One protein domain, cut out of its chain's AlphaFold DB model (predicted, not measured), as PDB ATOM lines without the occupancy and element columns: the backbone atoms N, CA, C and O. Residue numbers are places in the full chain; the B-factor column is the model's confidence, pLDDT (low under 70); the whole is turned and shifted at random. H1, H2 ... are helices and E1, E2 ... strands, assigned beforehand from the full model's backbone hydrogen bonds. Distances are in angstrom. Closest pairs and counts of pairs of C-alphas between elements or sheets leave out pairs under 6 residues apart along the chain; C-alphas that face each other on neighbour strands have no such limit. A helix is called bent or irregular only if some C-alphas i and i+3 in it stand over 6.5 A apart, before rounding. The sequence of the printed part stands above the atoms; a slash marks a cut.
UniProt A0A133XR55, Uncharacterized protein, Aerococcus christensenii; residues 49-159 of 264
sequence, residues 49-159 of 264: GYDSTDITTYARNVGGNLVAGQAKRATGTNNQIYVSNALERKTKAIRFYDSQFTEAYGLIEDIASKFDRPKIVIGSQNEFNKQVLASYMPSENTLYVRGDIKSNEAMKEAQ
ATOM      1  N   GLY A  49     144.453 177.639 269.577       90.62
ATOM      2  CA  GLY A  49     144.344 176.189 269.686       90.62
ATOM      3  C   GLY A  49     145.667 175.566 270.122       90.62
ATOM      4  O   GLY A  49     146.589 176.267 270.538       90.62
ATOM      5  N   TYR A  50     145.748 174.241 270.026       91.56
ATOM      6  CA  TYR A  50     146.975 173.488 270.268       91.56
ATOM      7  C   TYR A  50     147.152 172.436 269.190       91.56
ATOM      8  O   TYR A  50     146.179 171.786 268.803       91.56
ATOM      9  N   ASP A  51     148.392 172.244 268.765       90.88
ATOM     10  CA  ASP A  51     148.787 171.071 268.007       90.88
ATOM     11  C   ASP A  51     149.104 169.947 269.002       90.88
ATOM     12  O   ASP A  51     149.944 170.090 269.892       90.88
ATOM     13  N   SER A  52     148.371 168.838 268.912       81.12
ATOM     14  CA  SER A  52     148.570 167.680 269.787       81.12
ATOM     15  C   SER A  52     149.779 166.826 269.405       81.12
ATOM     16  O   SER A  52     150.119 165.921 270.164       81.12
ATOM     17  N   THR A  53     150.387 167.076 268.245       89.94
ATOM     18  CA  THR A  53     151.517 166.312 267.701       89.94
ATOM     19  C   THR A  53     152.857 167.021 267.892       89.94
ATOM     20  O   THR A  53     153.868 166.353 268.086       89.94
ATOM     21  N   ASP A  54     152.860 168.358 267.930       93.38
ATOM     22  CA  ASP A  54     154.053 169.173 268.188       93.38
ATOM     23  C   ASP A  54     154.208 169.442 269.699       93.38
ATOM     24  O   ASP A  54     153.590 170.339 270.291       93.38
ATOM     25  N   ILE A  55     155.011 168.591 270.342       92.06
ATOM     26  CA  ILE A  55     155.276 168.591 271.783       92.06
ATOM     27  C   ILE A  55     156.777 168.745 272.007       92.06
ATOM     28  O   ILE A  55     157.576 168.005 271.439       92.06
ATOM     29  N   THR A  56     157.153 169.641 272.916       92.75
ATOM     30  CA  THR A  56     158.524 169.738 273.425       92.75
ATOM     31  C   THR A  56     158.578 169.273 274.876       92.75
ATOM     32  O   THR A  56     157.695 169.578 275.682       92.75
ATOM     33  N   THR A  57     159.626 168.538 275.220       92.12
ATOM     34  CA  THR A  57     160.006 168.249 276.607       92.12
ATOM     35  C   THR A  57     161.072 169.235 277.053       92.12
ATOM     36  O   THR A  57     161.852 169.699 276.227       92.12
ATOM     37  N   TYR A  58     161.126 169.527 278.346       89.25
ATOM     38  CA  TYR A  58     162.207 170.310 278.941       89.25
ATOM     39  C   TYR A  58     162.562 169.759 280.313       89.25
ATOM     40  O   TYR A  58     161.715 169.184 281.002       89.25
ATOM     41  N   ALA A  59     163.813 169.969 280.711       87.31
ATOM     42  CA  ALA A  59     164.323 169.666 282.038       87.31
ATOM     43  C   ALA A  59     165.284 170.783 282.455       87.31
ATOM     44  O   ALA A  59     166.278 171.040 281.780       87.31
ATOM     45  N   ARG A  60     164.971 171.483 283.545       84.31
ATOM     46  CA  ARG A  60     165.713 172.666 283.995       84.31
ATOM     47  C   ARG A  60     166.009 172.589 285.480       84.31
ATOM     48  O   ARG A  60     165.193 172.099 286.256       84.31
ATOM     49  N   ASN A  61     167.163 173.110 285.879       82.56
ATOM     50  CA  ASN A  61     167.479 173.292 287.288       82.56
ATOM     51  C   ASN A  61     166.879 174.617 287.779       82.56
ATOM     52  O   ASN A  61     167.238 175.691 287.300       82.56
ATOM     53  N   VAL A  62     165.950 174.528 288.725       80.38
ATOM     54  CA  VAL A  62     165.236 175.649 289.329       80.38
ATOM     55  C   VAL A  62     165.497 175.601 290.832       80.38
ATOM     56  O   VAL A  62     164.952 174.765 291.554       80.38
ATOM     57  N   GLY A  63     166.389 176.468 291.310       75.75
ATOM     58  CA  GLY A  63     166.683 176.610 292.737       75.75
ATOM     59  C   GLY A  63     167.336 175.369 293.341       75.75
ATOM     60  O   GLY A  63     167.085 175.057 294.500       75.75
ATOM     61  N   GLY A  64     168.119 174.632 292.548       80.19
ATOM     62  CA  GLY A  64     168.725 173.358 292.939       80.19
ATOM     63  C   GLY A  64     167.846 172.137 292.663       80.19
ATOM     64  O   GLY A  64     168.332 171.016 292.783       80.19
ATOM     65  N   ASN A  65     166.585 172.325 292.257       83.56
ATOM     66  CA  ASN A  65     165.652 171.237 291.974       83.56
ATOM     67  C   ASN A  65     165.488 171.021 290.472       83.56
ATOM     68  O   ASN A  65     165.358 171.972 289.703       83.56
ATOM     69  N   LEU A  66     165.439 169.759 290.052       87.31
ATOM     70  CA  LEU A  66     165.115 169.421 288.673       87.31
ATOM     71  C   LEU A  66     163.610 169.591 288.439       87.31
ATOM     72  O   LEU A  66     162.799 168.867 289.013       87.31
ATOM     73  N   VAL A  67     163.249 170.525 287.566       86.88
ATOM     74  CA  VAL A  67     161.890 170.703 287.055       86.88
ATOM     75  C   VAL A  67     161.862 170.204 285.621       86.88
ATOM     76  O   VAL A  67     162.526 170.766 284.750       86.88
ATOM     77  N   ALA A  68     161.084 169.157 285.372       88.75
ATOM     78  CA  ALA A  68     160.888 168.605 284.042       88.75
ATOM     79  C   ALA A  68     159.408 168.604 283.669       88.75
ATOM     80  O   ALA A  68     158.536 168.441 284.524       88.75
ATOM     81  N   GLY A  69     159.124 168.782 282.383       90.88
ATOM     82  CA  GLY A  69     157.757 168.898 281.904       90.88
ATOM     83  C   GLY A  69     157.621 168.732 280.401       90.88
ATOM     84  O   GLY A  69     158.576 168.466 279.670       90.88
ATOM     85  N   GLN A  70     156.377 168.878 279.957       93.75
ATOM     86  CA  GLN A  70     155.988 168.855 278.555       93.75
ATOM     87  C   GLN A  70     155.190 170.109 278.234       93.75
ATOM     88  O   GLN A  70     154.307 170.511 279.000       93.75
ATOM     89  N   ALA A  71     155.462 170.682 277.069       95.12
ATOM     90  CA  ALA A  71     154.740 171.814 276.526       95.12
ATOM     91  C   ALA A  71     154.226 171.501 275.117       95.12
ATOM     92  O   ALA A  71     154.912 170.868 274.317       95.12
ATOM     93  N   LYS A  72     153.003 171.946 274.823       95.69
ATOM     94  CA  LYS A  72     152.337 171.742 273.525       95.69
ATOM     95  C   LYS A  72     152.392 173.011 272.698       95.69
ATOM     96  O   LYS A  72     152.177 174.094 273.252       95.69
ATOM     97  N   ARG A  73     152.614 172.886 271.393       96.62
ATOM     98  CA  ARG A  73     152.600 174.021 270.473       96.62
ATOM     99  C   ARG A  73     151.214 174.665 270.433       96.62
ATOM    100  O   ARG A  73     150.211 174.000 270.178       96.62
ATOM    101  N   ALA A  74     151.153 175.965 270.693       95.62
ATOM    102  CA  ALA A  74     149.963 176.773 270.478       95.62
ATOM    103  C   ALA A  74     149.809 177.084 268.982       95.62
ATOM    104  O   ALA A  74     150.787 177.356 268.284       95.62
ATOM    105  N   THR A  75     148.570 177.060 268.501       93.38
ATOM    106  CA  THR A  75     148.212 177.457 267.133       93.38
ATOM    107  C   THR A  75     147.473 178.793 267.139       93.38
ATOM    108  O   THR A  75     146.901 179.199 268.155       93.38
ATOM    109  N   GLY A  76     147.490 179.495 266.003       90.56
ATOM    110  CA  GLY A  76     146.915 180.840 265.892       90.56
ATOM    111  C   GLY A  76     147.799 181.950 266.476       90.56
ATOM    112  O   GLY A  76     147.288 183.039 266.739       90.56
ATOM    113  N   THR A  77     149.091 181.667 266.679       94.25
ATOM    114  CA  THR A  77     150.146 182.601 267.104       94.25
ATOM    115  C   THR A  77     151.074 182.925 265.933       94.25
ATOM    116  O   THR A  77     151.196 182.133 264.999       94.25
ATOM    117  N   ASN A  78     151.748 184.071 265.985       93.94
ATOM    118  CA  ASN A  78     152.750 184.464 264.986       93.94
ATOM    119  C   ASN A  78     154.116 183.843 265.286       93.94
ATOM    120  O   ASN A  78     154.912 183.600 264.384       93.94
ATOM    121  N   ASN A  79     154.372 183.570 266.564       96.31
ATOM    122  CA  ASN A  79     155.628 183.017 267.042       96.31
ATOM    123  C   ASN A  79     155.492 181.536 267.413       96.31
ATOM    124  O   ASN A  79     154.387 181.013 267.620       96.31
ATOM    125  N   GLN A  80     156.632 180.847 267.521       95.94
ATOM    126  CA  GLN A  80     156.690 179.442 267.925       95.94
ATOM    127  C   GLN A  80     156.493 179.283 269.437       95.94
ATOM    128  O   GLN A  80     157.446 179.107 270.192       95.94
ATOM    129  N   ILE A  81     155.238 179.374 269.881       97.50
ATOM    130  CA  ILE A  81     154.878 179.319 271.299       97.50
ATOM    131  C   ILE A  81     154.472 177.905 271.702       97.50
ATOM    132  O   ILE A  81     153.515 177.345 271.176       97.50
ATOM    133  N   TYR A  82     155.150 177.370 272.705       97.50
ATOM    134  CA  TYR A  82     154.852 176.134 273.404       97.50
ATOM    135  C   TYR A  82     154.341 176.459 274.805       97.50
ATOM    136  O   TYR A  82     154.840 177.360 275.474       97.50
ATOM    137  N   VAL A  83     153.337 175.728 275.278       96.69
ATOM    138  CA  VAL A  83     152.700 176.006 276.570       96.69
ATOM    139  C   VAL A  83     152.761 174.785 277.461       96.69
ATOM    140  O   VAL A  83     152.237 173.729 277.093       96.69
ATOM    141  N   SER A  84     153.362 174.949 278.639       95.56
ATOM    142  CA  SER A  84     153.463 173.902 279.653       95.56
ATOM    143  C   SER A  84     152.093 173.308 279.977       95.56
ATOM    144  O   SER A  84     151.069 174.003 280.078       95.56
ATOM    145  N   ASN A  85     152.064 171.991 280.168       92.00
ATOM    146  CA  ASN A  85     150.883 171.298 280.663       92.00
ATOM    147  C   ASN A  85     150.492 171.761 282.076       92.00
ATOM    148  O   ASN A  85     149.301 171.753 282.377       92.00
ATOM    149  N   ALA A  86     151.450 172.230 282.884       91.19
ATOM    150  CA  ALA A  86     151.224 172.719 284.245       91.19
ATOM    151  C   ALA A  86     150.631 174.140 284.308       91.19
ATOM    152  O   ALA A  86     150.157 174.561 285.361       91.19
ATOM    153  N   LEU A  87     150.634 174.901 283.206       90.81
ATOM    154  CA  LEU A  87     150.104 176.265 283.208       90.81
ATOM    155  C   LEU A  87     148.568 176.283 283.220       90.81
ATOM    156  O   LEU A  87     147.911 175.866 282.264       90.81
ATOM    157  N   GLU A  88     147.983 176.882 284.250       80.56
ATOM    158  CA  GLU A  88     146.551 177.166 284.288       80.56
ATOM    159  C   GLU A  88     146.201 178.455 283.520       80.56
ATOM    160  O   GLU A  88     146.928 179.448 283.548       80.56
ATOM    161  N   ARG A  89     145.031 178.483 282.862       76.62
ATOM    162  CA  ARG A  89     144.493 179.660 282.137       76.62
ATOM    163  C   ARG A  89     145.482 180.259 281.121       76.62
ATOM    164  O   ARG A  89     146.026 181.351 281.307       76.62
ATOM    165  N   LYS A  90     145.632 179.545 280.005       86.94
ATOM    166  CA  LYS A  90     146.712 179.701 279.020       86.94
ATOM    167  C   LYS A  90     146.517 180.851 278.016       86.94
ATOM    168  O   LYS A  90     147.472 181.533 277.667       86.94
ATOM    169  N   THR A  91     145.283 181.124 277.584       90.50
ATOM    170  CA  THR A  91     145.004 181.995 276.421       90.50
ATOM    171  C   THR A  91     145.530 183.426 276.552       90.50
ATOM    172  O   THR A  91     146.071 183.963 275.589       90.50
ATOM    173  N   LYS A  92     145.385 184.056 277.726       91.94
ATOM    174  CA  LYS A  92     145.859 185.436 277.931       91.94
ATOM    175  C   LYS A  92     147.385 185.526 277.893       91.94
ATOM    176  O   LYS A  92     147.899 186.418 277.235       91.94
ATOM    177  N   ALA A  93     148.080 184.584 278.533       95.00
ATOM    178  CA  ALA A  93     149.540 184.531 278.516       95.00
ATOM    179  C   ALA A  93     150.069 184.307 277.092       95.00
ATOM    180  O   ALA A  93     150.972 185.010 276.661       95.00
ATOM    181  N   ILE A  94     149.445 183.394 276.332       96.19
ATOM    182  CA  ILE A  94     149.800 183.148 274.924       96.19
ATOM    183  C   ILE A  94     149.687 184.429 274.103       96.19
ATOM    184  O   ILE A  94     150.635 184.798 273.425       96.19
ATOM    185  N   ARG A  95     148.545 185.126 274.179       95.12
ATOM    186  CA  ARG A  95     148.336 186.370 273.419       95.12
ATOM    187  C   ARG A  95     149.294 187.477 273.845       95.12
ATOM    188  O   ARG A  95     149.792 188.198 272.988       95.12
ATOM    189  N   PHE A  96     149.538 187.598 275.148       96.19
ATOM    190  CA  PHE A  96     150.477 188.569 275.687       96.19
ATOM    191  C   PHE A  96     151.881 188.330 275.123       96.19
ATOM    192  O   PHE A  96     152.397 189.194 274.424       96.19
ATOM    193  N   TYR A  97     152.449 187.137 275.316       97.75
ATOM    194  CA  TYR A  97     153.793 186.842 274.822       97.75
ATOM    195  C   TYR A  97     153.883 186.824 273.295       97.75
ATOM    196  O   TYR A  97     154.867 187.322 272.764       97.75
ATOM    197  N   ASP A  98     152.867 186.357 272.561       97.56
ATOM    198  CA  ASP A  98     152.875 186.456 271.093       97.56
ATOM    199  C   ASP A  98     152.968 187.912 270.617       97.56
ATOM    200  O   ASP A  98     153.691 188.213 269.665       97.56
ATOM    201  N   SER A  99     152.282 188.829 271.305       96.56
ATOM    202  CA  SER A  99     152.381 190.261 271.027       96.56
ATOM    203  C   SER A  99     153.757 190.812 271.392       96.56
ATOM    204  O   SER A  99     154.381 191.431 270.539       96.56
ATOM    205  N   GLN A 100     154.243 190.547 272.611       97.56
ATOM    206  CA  GLN A 100     155.541 191.045 273.088       97.56
ATOM    207  C   GLN A 100     156.691 190.586 272.189       97.56
ATOM    208  O   GLN A 100     157.526 191.392 271.802       97.56
ATOM    209  N   PHE A 101     156.708 189.308 271.802       98.19
ATOM    210  CA  PHE A 101     157.731 188.783 270.904       98.19
ATOM    211  C   PHE A 101     157.602 189.326 269.488       98.19
ATOM    212  O   PHE A 101     158.618 189.632 268.881       98.19
ATOM    213  N   THR A 102     156.385 189.494 268.958       97.44
ATOM    214  CA  THR A 102     156.226 190.159 267.652       97.44
ATOM    215  C   THR A 102     156.832 191.558 267.682       97.44
ATOM    216  O   THR A 102     157.597 191.906 266.792       97.44
ATOM    217  N   GLU A 103     156.465 192.353 268.685       97.56
ATOM    218  CA  GLU A 103     156.901 193.741 268.809       97.56
ATOM    219  C   GLU A 103     158.419 193.817 268.995       97.56
ATOM    220  O   GLU A 103     159.090 194.529 268.257       97.56
ATOM    221  N   ALA A 104     158.974 192.988 269.885       97.88
ATOM    222  CA  ALA A 104     160.414 192.893 270.081       97.88
ATOM    223  C   ALA A 104     161.145 192.487 268.791       97.88
ATOM    224  O   ALA A 104     162.105 193.151 268.422       97.88
ATOM    225  N   TYR A 105     160.676 191.468 268.059       98.19
ATOM    226  CA  TYR A 105     161.288 191.081 266.781       98.19
ATOM    227  C   TYR A 105     161.192 192.164 265.706       98.19
ATOM    228  O   TYR A 105     162.069 192.209 264.851       98.19
ATOM    229  N   GLY A 106     160.160 193.014 265.731       97.50
ATOM    230  CA  GLY A 106     160.071 194.177 264.846       97.50
ATOM    231  C   GLY A 106     161.126 195.237 265.166       97.50
ATOM    232  O   GLY A 106     161.724 195.795 264.255       97.50
ATOM    233  N   LEU A 107     161.415 195.469 266.452       96.81
ATOM    234  CA  LEU A 107     162.457 196.412 266.883       96.81
ATOM    235  C   LEU A 107     163.878 195.949 266.538       96.81
ATOM    236  O   LEU A 107     164.766 196.781 266.393       96.81
ATOM    237  N   ILE A 108     164.089 194.637 266.422       96.06
ATOM    238  CA  ILE A 108     165.385 194.032 266.089       96.06
ATOM    239  C   ILE A 108     165.337 193.274 264.757       96.06
ATOM    240  O   ILE A 108     165.966 192.228 264.626       96.06
ATOM    241  N   GLU A 109     164.542 193.721 263.781       96.12
ATOM    242  CA  GLU A 109     164.284 192.971 262.539       96.12
ATOM    243  C   GLU A 109     165.563 192.668 261.735       96.12
ATOM    244  O   GLU A 109     165.726 191.572 261.185       96.12
ATOM    245  N   ASP A 110     166.506 193.606 261.724       93.62
ATOM    246  CA  ASP A 110     167.815 193.488 261.081       93.62
ATOM    247  C   ASP A 110     168.694 192.389 261.706       93.62
ATOM    248  O   ASP A 110     169.577 191.840 261.042       93.62
ATOM    249  N   ILE A 111     168.444 192.041 262.968       94.81
ATOM    250  CA  ILE A 111     169.047 190.909 263.676       94.81
ATOM    251  C   ILE A 111     168.172 189.661 263.505       94.81
ATOM    252  O   ILE A 111     168.659 188.591 263.140       94.81
ATOM    253  N   ALA A 112     166.868 189.790 263.742       93.44
ATOM    254  CA  ALA A 112     165.915 188.691 263.842       93.44
ATOM    255  C   ALA A 112     165.638 187.966 262.522       93.44
ATOM    256  O   ALA A 112     165.079 186.868 262.534       93.44
ATOM    257  N   SER A 113     165.992 188.580 261.394       94.94
ATOM    258  CA  SER A 113     165.934 187.984 260.057       94.94
ATOM    259  C   SER A 113     167.152 187.118 259.716       94.94
ATOM    260  O   SER A 113     167.077 186.326 258.779       94.94
ATOM    261  N   LYS A 114     168.258 187.237 260.465       96.12
ATOM    262  CA  LYS A 114     169.530 186.543 260.183       96.12
ATOM    263  C   LYS A 114     169.657 185.175 260.852       96.12
ATOM    264  O   LYS A 114     170.495 184.384 260.437       96.12
ATOM    265  N   PHE A 115     168.857 184.902 261.880       96.19
ATOM    266  CA  PHE A 115     169.008 183.717 262.724       96.19
ATOM    267  C   PHE A 115     167.679 183.010 262.968       96.19
ATOM    268  O   PHE A 115     166.611 183.627 262.970       96.19
ATOM    269  N   ASP A 116     167.758 181.716 263.279       95.25
ATOM    270  CA  ASP A 116     166.605 180.952 263.740       95.25
ATOM    271  C   ASP A 116     166.106 181.493 265.084       95.25
ATOM    272  O   ASP A 116     166.782 181.410 266.120       95.25
ATOM    273  N   ARG A 117     164.885 182.034 265.068       96.56
ATOM    274  CA  ARG A 117     164.223 182.558 266.265       96.56
ATOM    275  C   ARG A 117     164.044 181.451 267.309       96.56
ATOM    276  O   ARG A 117     163.702 180.321 266.947       96.56
ATOM    277  N   PRO A 118     164.219 181.760 268.602       97.19
ATOM    278  CA  PRO A 118     164.077 180.774 269.656       97.19
ATOM    279  C   PRO A 118     162.628 180.293 269.775       97.19
ATOM    280  O   PRO A 118     161.670 181.055 269.589       97.19
ATOM    281  N   LYS A 119     162.460 179.031 270.173       96.69
ATOM    282  CA  LYS A 119     161.164 178.532 270.656       96.69
ATOM    283  C   LYS A 119     160.800 179.278 271.935       96.69
ATOM    284  O   LYS A 119     161.664 179.515 272.770       96.69
ATOM    285  N   ILE A 120     159.526 179.596 272.132       98.06
ATOM    286  CA  ILE A 120     159.054 180.287 273.338       98.06
ATOM    287  C   ILE A 120     158.244 179.302 274.171       98.06
ATOM    288  O   ILE A 120     157.177 178.875 273.745       98.06
ATOM    289  N   VAL A 121     158.711 178.949 275.363       97.38
ATOM    290  CA  VAL A 121     158.002 178.074 276.301       97.38
ATOM    291  C   VAL A 121     157.383 178.910 277.419       97.38
ATOM    292  O   VAL A 121     158.081 179.483 278.252       97.38
ATOM    293  N   ILE A 122     156.053 178.938 277.475       97.19
ATOM    294  CA  ILE A 122     155.303 179.565 278.564       97.19
ATOM    295  C   ILE A 122     155.067 178.520 279.658       97.19
ATOM    296  O   ILE A 122     154.291 177.575 279.469       97.19
ATOM    297  N   GLY A 123     155.726 178.692 280.803       94.81
ATOM    298  CA  GLY A 123     155.597 177.805 281.963       94.81
ATOM    299  C   GLY A 123     154.770 178.411 283.097       94.81
ATOM    300  O   GLY A 123     154.501 179.610 283.130       94.81
ATOM    301  N   SER A 124     154.348 177.580 284.042       92.44
ATOM    302  CA  SER A 124     153.756 178.024 285.307       92.44
ATOM    303  C   SER A 124     154.815 178.643 286.225       92.44
ATOM    304  O   SER A 124     155.992 178.311 286.128       92.44
ATOM    305  N   GLN A 125     154.410 179.512 287.154       89.62
ATOM    306  CA  GLN A 125     155.331 180.178 288.086       89.62
ATOM    307  C   GLN A 125     156.209 179.192 288.884       89.62
ATOM    308  O   GLN A 125     157.380 179.471 289.120       89.62
ATOM    309  N   ASN A 126     155.668 178.027 289.253       87.75
ATOM    310  CA  ASN A 126     156.381 176.999 290.022       87.75
ATOM    311  C   ASN A 126     157.504 176.312 289.228       87.75
ATOM    312  O   ASN A 126     158.311 175.587 289.802       87.75
ATOM    313  N   GLU A 127     157.562 176.533 287.915       87.69
ATOM    314  CA  GLU A 127     158.605 176.007 287.035       87.69
ATOM    315  C   GLU A 127     159.759 177.000 286.835       87.69
ATOM    316  O   GLU A 127     160.627 176.769 285.991       87.69
ATOM    317  N   PHE A 128     159.768 178.107 287.586       87.25
ATOM    318  CA  PHE A 128     160.782 179.159 287.559       87.25
ATOM    319  C   PHE A 128     161.294 179.465 288.966       87.25
ATOM    320  O   PHE A 128     160.613 179.259 289.971       87.25
ATOM    321  N   ASN A 129     162.504 180.022 289.036       82.81
ATOM    322  CA  ASN A 129     162.980 180.631 290.270       82.81
ATOM    323  C   ASN A 129     162.104 181.848 290.572       82.81
ATOM    324  O   ASN A 129     161.729 182.578 289.657       82.81
ATOM    325  N   LYS A 130     161.816 182.107 291.854       75.62
ATOM    326  CA  LYS A 130     160.850 183.139 292.279       75.62
ATOM    327  C   LYS A 130     161.077 184.522 291.638       75.62
ATOM    328  O   LYS A 130     160.107 185.229 291.387       75.62
ATOM    329  N   GLN A 131     162.334 184.883 291.383       82.81
ATOM    330  CA  GLN A 131     162.752 186.177 290.826       82.81
ATOM    331  C   GLN A 131     162.962 186.173 289.301       82.81
ATOM    332  O   GLN A 131     163.189 187.225 288.722       82.81
ATOM    333  N   VAL A 132     162.895 185.016 288.639       87.69
ATOM    334  CA  VAL A 132     163.171 184.896 287.200       87.69
ATOM    335  C   VAL A 132     161.864 185.032 286.430       87.69
ATOM    336  O   VAL A 132     160.965 184.210 286.603       87.69
ATOM    337  N   LEU A 133     161.750 186.071 285.600       93.81
ATOM    338  CA  LEU A 133     160.573 186.315 284.752       93.81
ATOM    339  C   LEU A 133     160.673 185.596 283.408       93.81
ATOM    340  O   LEU A 133     159.687 185.040 282.914       93.81
ATOM    341  N   ALA A 134     161.877 185.583 282.851       95.62
ATOM    342  CA  ALA A 134     162.224 184.896 281.628       95.62
ATOM    343  C   ALA A 134     163.666 184.375 281.712       95.62
ATOM    344  O   ALA A 134     164.390 184.722 282.640       95.62
ATOM    345  N   SER A 135     164.031 183.462 280.815       94.88
ATOM    346  CA  SER A 135     165.409 182.984 280.677       94.88
ATOM    347  C   SER A 135     165.636 182.361 279.301       94.88
ATOM    348  O   SER A 135     164.853 181.489 278.897       94.88
ATOM    349  N   TYR A 136     166.727 182.703 278.631       96.44
ATOM    350  CA  TYR A 136     167.200 182.010 277.435       96.44
ATOM    351  C   TYR A 136     168.046 180.769 277.754       96.44
ATOM    352  O   TYR A 136     168.896 180.779 278.640       96.44
ATOM    353  N   MET A 137     167.811 179.686 277.010       93.12
ATOM    354  CA  MET A 137     168.586 178.447 277.047       93.12
ATOM    355  C   MET A 137     169.247 178.209 275.678       93.12
ATOM    356  O   MET A 137     168.572 177.743 274.750       93.12
ATOM    357  N   PRO A 138     170.560 178.478 275.542       92.94
ATOM    358  CA  PRO A 138     171.249 178.379 274.259       92.94
ATOM    359  C   PRO A 138     171.294 176.975 273.652       92.94
ATOM    360  O   PRO A 138     171.111 176.815 272.446       92.94
ATOM    361  N   SER A 139     171.472 175.941 274.481       89.50
ATOM    362  CA  SER A 139     171.589 174.544 274.035       89.50
ATOM    363  C   SER A 139     170.358 174.030 273.283       89.50
ATOM    364  O   SER A 139     170.473 173.127 272.459       89.50
ATOM    365  N   GLU A 140     169.188 174.612 273.550       91.19
ATOM    366  CA  GLU A 140     167.905 174.229 272.953       91.19
ATOM    367  C   GLU A 140     167.324 175.321 272.042       91.19
ATOM    368  O   GLU A 140     166.209 175.151 271.541       91.19
ATOM    369  N   ASN A 141     168.025 176.454 271.884       95.50
ATOM    370  CA  ASN A 141     167.511 177.694 271.291       95.50
ATOM    371  C   ASN A 141     166.085 178.009 271.789       95.50
ATOM    372  O   ASN A 141     165.128 178.085 271.013       95.50
ATOM    373  N   THR A 142     165.914 178.062 273.113       96.25
ATOM    374  CA  THR A 142     164.591 178.154 273.749       96.25
ATOM    375  C   THR A 142     164.550 179.260 274.795       96.25
ATOM    376  O   THR A 142     165.350 179.284 275.726       96.25
ATOM    377  N   LEU A 143     163.575 180.156 274.667       97.38
ATOM    378  CA  LEU A 143     163.216 181.168 275.648       97.38
ATOM    379  C   LEU A 143     162.088 180.664 276.528       97.38
ATOM    380  O   LEU A 143     161.023 180.289 276.044       97.38
ATOM    381  N   TYR A 144     162.292 180.705 277.833       96.88
ATOM    382  CA  TYR A 144     161.273 180.344 278.802       96.88
ATOM    383  C   TYR A 144     160.713 181.601 279.446       96.88
ATOM    384  O   TYR A 144     161.484 182.446 279.884       96.88
ATOM    385  N   VAL A 145     159.391 181.704 279.554       97.12
ATOM    386  CA  VAL A 145     158.711 182.869 280.133       97.12
ATOM    387  C   VAL A 145     157.628 182.469 281.133       97.12
ATOM    388  O   VAL A 145     156.962 181.435 280.988       97.12
ATOM    389  N   ARG A 146     157.436 183.297 282.161       94.88
ATOM    390  CA  ARG A 146     156.442 183.079 283.215       94.88
ATOM    391  C   ARG A 146     155.020 183.357 282.745       94.88
ATOM    392  O   ARG A 146     154.658 184.485 282.423       94.88
ATOM    393  N   GLY A 147     154.182 182.328 282.748       94.88
ATOM    394  CA  GLY A 147     152.803 182.378 282.265       94.88
ATOM    395  C   GLY A 147     151.797 183.032 283.210       94.88
ATOM    396  O   GLY A 147     150.636 183.200 282.826       94.88
ATOM    397  N   ASP A 148     152.185 183.391 284.434       93.75
ATOM    398  CA  ASP A 148     151.360 184.213 285.323       93.75
ATOM    399  C   ASP A 148     151.313 185.689 284.886       93.75
ATOM    400  O   ASP A 148     150.302 186.349 285.134       93.75
ATOM    401  N   ILE A 149     152.309 186.160 284.125       94.38
ATOM    402  CA  ILE A 149     152.348 187.504 283.532       94.38
ATOM    403  C   ILE A 149     151.512 187.533 282.248       94.38
ATOM    404  O   ILE A 149     151.693 186.720 281.338       94.38
ATOM    405  N   LYS A 150     150.528 188.440 282.200       94.25
ATOM    406  CA  LYS A 150     149.455 188.428 281.184       94.25
ATOM    407  C   LYS A 150     149.103 189.811 280.626       94.25
ATOM    408  O   LYS A 150     148.132 189.910 279.873       94.25
ATOM    409  N   SER A 151     149.827 190.856 281.015       95.06
ATOM    410  CA  SER A 151     149.653 192.223 280.514       95.06
ATOM    411  C   SER A 151     150.926 193.044 280.716       95.06
ATOM    412  O   SER A 151     151.820 192.633 281.459       95.06
ATOM    413  N   ASN A 152     150.986 194.214 280.075       95.44
ATOM    414  CA  ASN A 152     152.096 195.153 280.225       95.44
ATOM    415  C   ASN A 152     152.220 195.649 281.670       95.44
ATOM    416  O   ASN A 152     153.327 195.778 282.175       95.44
ATOM    417  N   GLU A 153     151.100 195.900 282.347       95.44
ATOM    418  CA  GLU A 153     151.068 196.348 283.743       95.44
ATOM    419  C   GLU A 153     151.641 195.272 284.665       95.44
ATOM    420  O   GLU A 153     152.551 195.552 285.435       95.44
ATOM    421  N   ALA A 154     151.196 194.019 284.505       94.50
ATOM    422  CA  ALA A 154     151.719 192.899 285.283       94.50
ATOM    423  C   ALA A 154     153.215 192.651 285.028       94.50
ATOM    424  O   ALA A 154     153.920 192.215 285.932       94.50
ATOM    425  N   MET A 155     153.704 192.906 283.807       95.31
ATOM    426  CA  MET A 155     155.134 192.821 283.502       95.31
ATOM    427  C   MET A 155     155.915 193.911 284.238       95.31
ATOM    428  O   MET A 155     156.870 193.591 284.934       95.31
ATOM    429  N   LYS A 156     155.472 195.170 284.151       94.06
ATOM    430  CA  LYS A 156     156.108 196.302 284.844       94.06
ATOM    431  C   LYS A 156     156.150 196.102 286.358       94.06
ATOM    432  O   LYS A 156     157.180 196.324 286.972       94.06
ATOM    433  N   GLU A 157     155.055 195.635 286.955       93.56
ATOM    434  CA  GLU A 157     154.988 195.344 288.394       93.56
ATOM    435  C   GLU A 157     155.919 194.199 288.824       93.56
ATOM    436  O   GLU A 157     156.335 194.138 289.980       93.56
ATOM    437  N   ALA A 158     156.218 193.266 287.918       92.50
ATOM    438  CA  ALA A 158     157.075 192.121 288.201       92.50
ATOM    439  C   ALA A 158     158.571 192.410 287.990       92.50
ATOM    440  O   ALA A 158     159.401 191.666 288.519       92.50
ATOM    441  N   GLN A 159     158.913 193.431 287.197       93.50
ATOM    442  CA  GLN A 159     160.287 193.798 286.857       93.50
ATOM    443  C   GLN A 159     161.045 194.338 288.080       93.50
ATOM    444  O   GLN A 159     160.498 195.057 288.910       93.50
TER     445      GLN A 159
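This is residues 49 to 159 of the 264 residues of an uncharacterized protein of Aerococcus christensenii (UniProt A0A133XR55). One strongly twisted sheet of six strands, curled like part of a barrel but left open, has the long helix H1 packed on one face, over E3 and only just over E4. The long hairpin E1 and E2 folds over towards E4, E6 and E5, while residues 106 to 111, of which 109 to 111 belong to H2, stick out from the rest and the short helix H3 lies off the sheet near the last printed residue. The printed part has 111 residues, with three named helices and six named strands in the order E1 E2 E3 H1 H2 E4 E5 E6 H3. The sheet is mixed, its order is E1, E2, E3, E4, E6, E5, and the class is mixed, helices and strands. The whole is compact, with a radius of gyration of the C-alphas of 13.5 A and spans of 38 by 36 by 27 A.

Start with E3, residues 81 to 84, and E4, residues 119 to 123: they are parallel, and N 82 and O 120 are 2.7 A apart, within hydrogen-bond range. E6, residues 142 to 146, is parallel to E4, with N 121 and O 143 at 2.8 A. The edge strand E5, residues 134 to 137, forms a hairpin with E6, with N 137 and O 142 at 2.8 A. On the other side of E3, look for E2, residues 65 to 75, with N 74 and O 81 at 2.8 A, and then the edge strand E1, residues 49 to 62, with N 60 and O 67 at 2.8 A. E1, E2 and E3 form a meander, each strand the antiparallel neighbour of the one before. This is a folded sheet, bent back into two leaves that face each other: E1 and E2 face E4, E6 and E5, with E3 as the hinge. H1, residues 90 to 107, is on the sheet at a height over the sheet of 8.5 A, slantwise to the strands at 33 degrees to E3 on the local plane; its closest C-alphas to E3 are those of Ile 94 and Ile 81, 7.3 A apart. H2, residues 109 to 112, is not on the sheet and is close to H1 but not clearly touching, with the C-alphas of Tyr 105 and Ala 112 closest at 6.0 A. E3, H1, H2 and E4 make a strand-helix-strand unit, two parallel neighbour strands with helices between, and its crossover is left-handed. H3, residues 152 to 158, is not on the sheet and is only just apart from H1, closest 8.2 A. Every O i to N i+4 pair is within hydrogen-bond range in H1 and H3; H2 is too short for such a pair.

Find C-alpha 49 at (144.344, 176.189, 269.686); from there E1 runs 28.7 A, bending by 92 degrees at residue 53. E2 spans 31.0 A, E3 10.1 A, E4 12.6 A, E5 10.2 A and E6 13.4 A. H1 begins at C-alpha 90, (146.712, 179.701, 279.020), and spans 26.0 A; H2 spans 4.8 A. H3 spans 9.9 A and ends at C-alpha 158, (157.075, 192.121, 288.201).

The C-alphas of Asn 65 and Asp 110 are the two farthest apart, 38.1 A. The printed part has no cut and no long link. Its mean pLDDT is 92.6, and no printed residue is under 70.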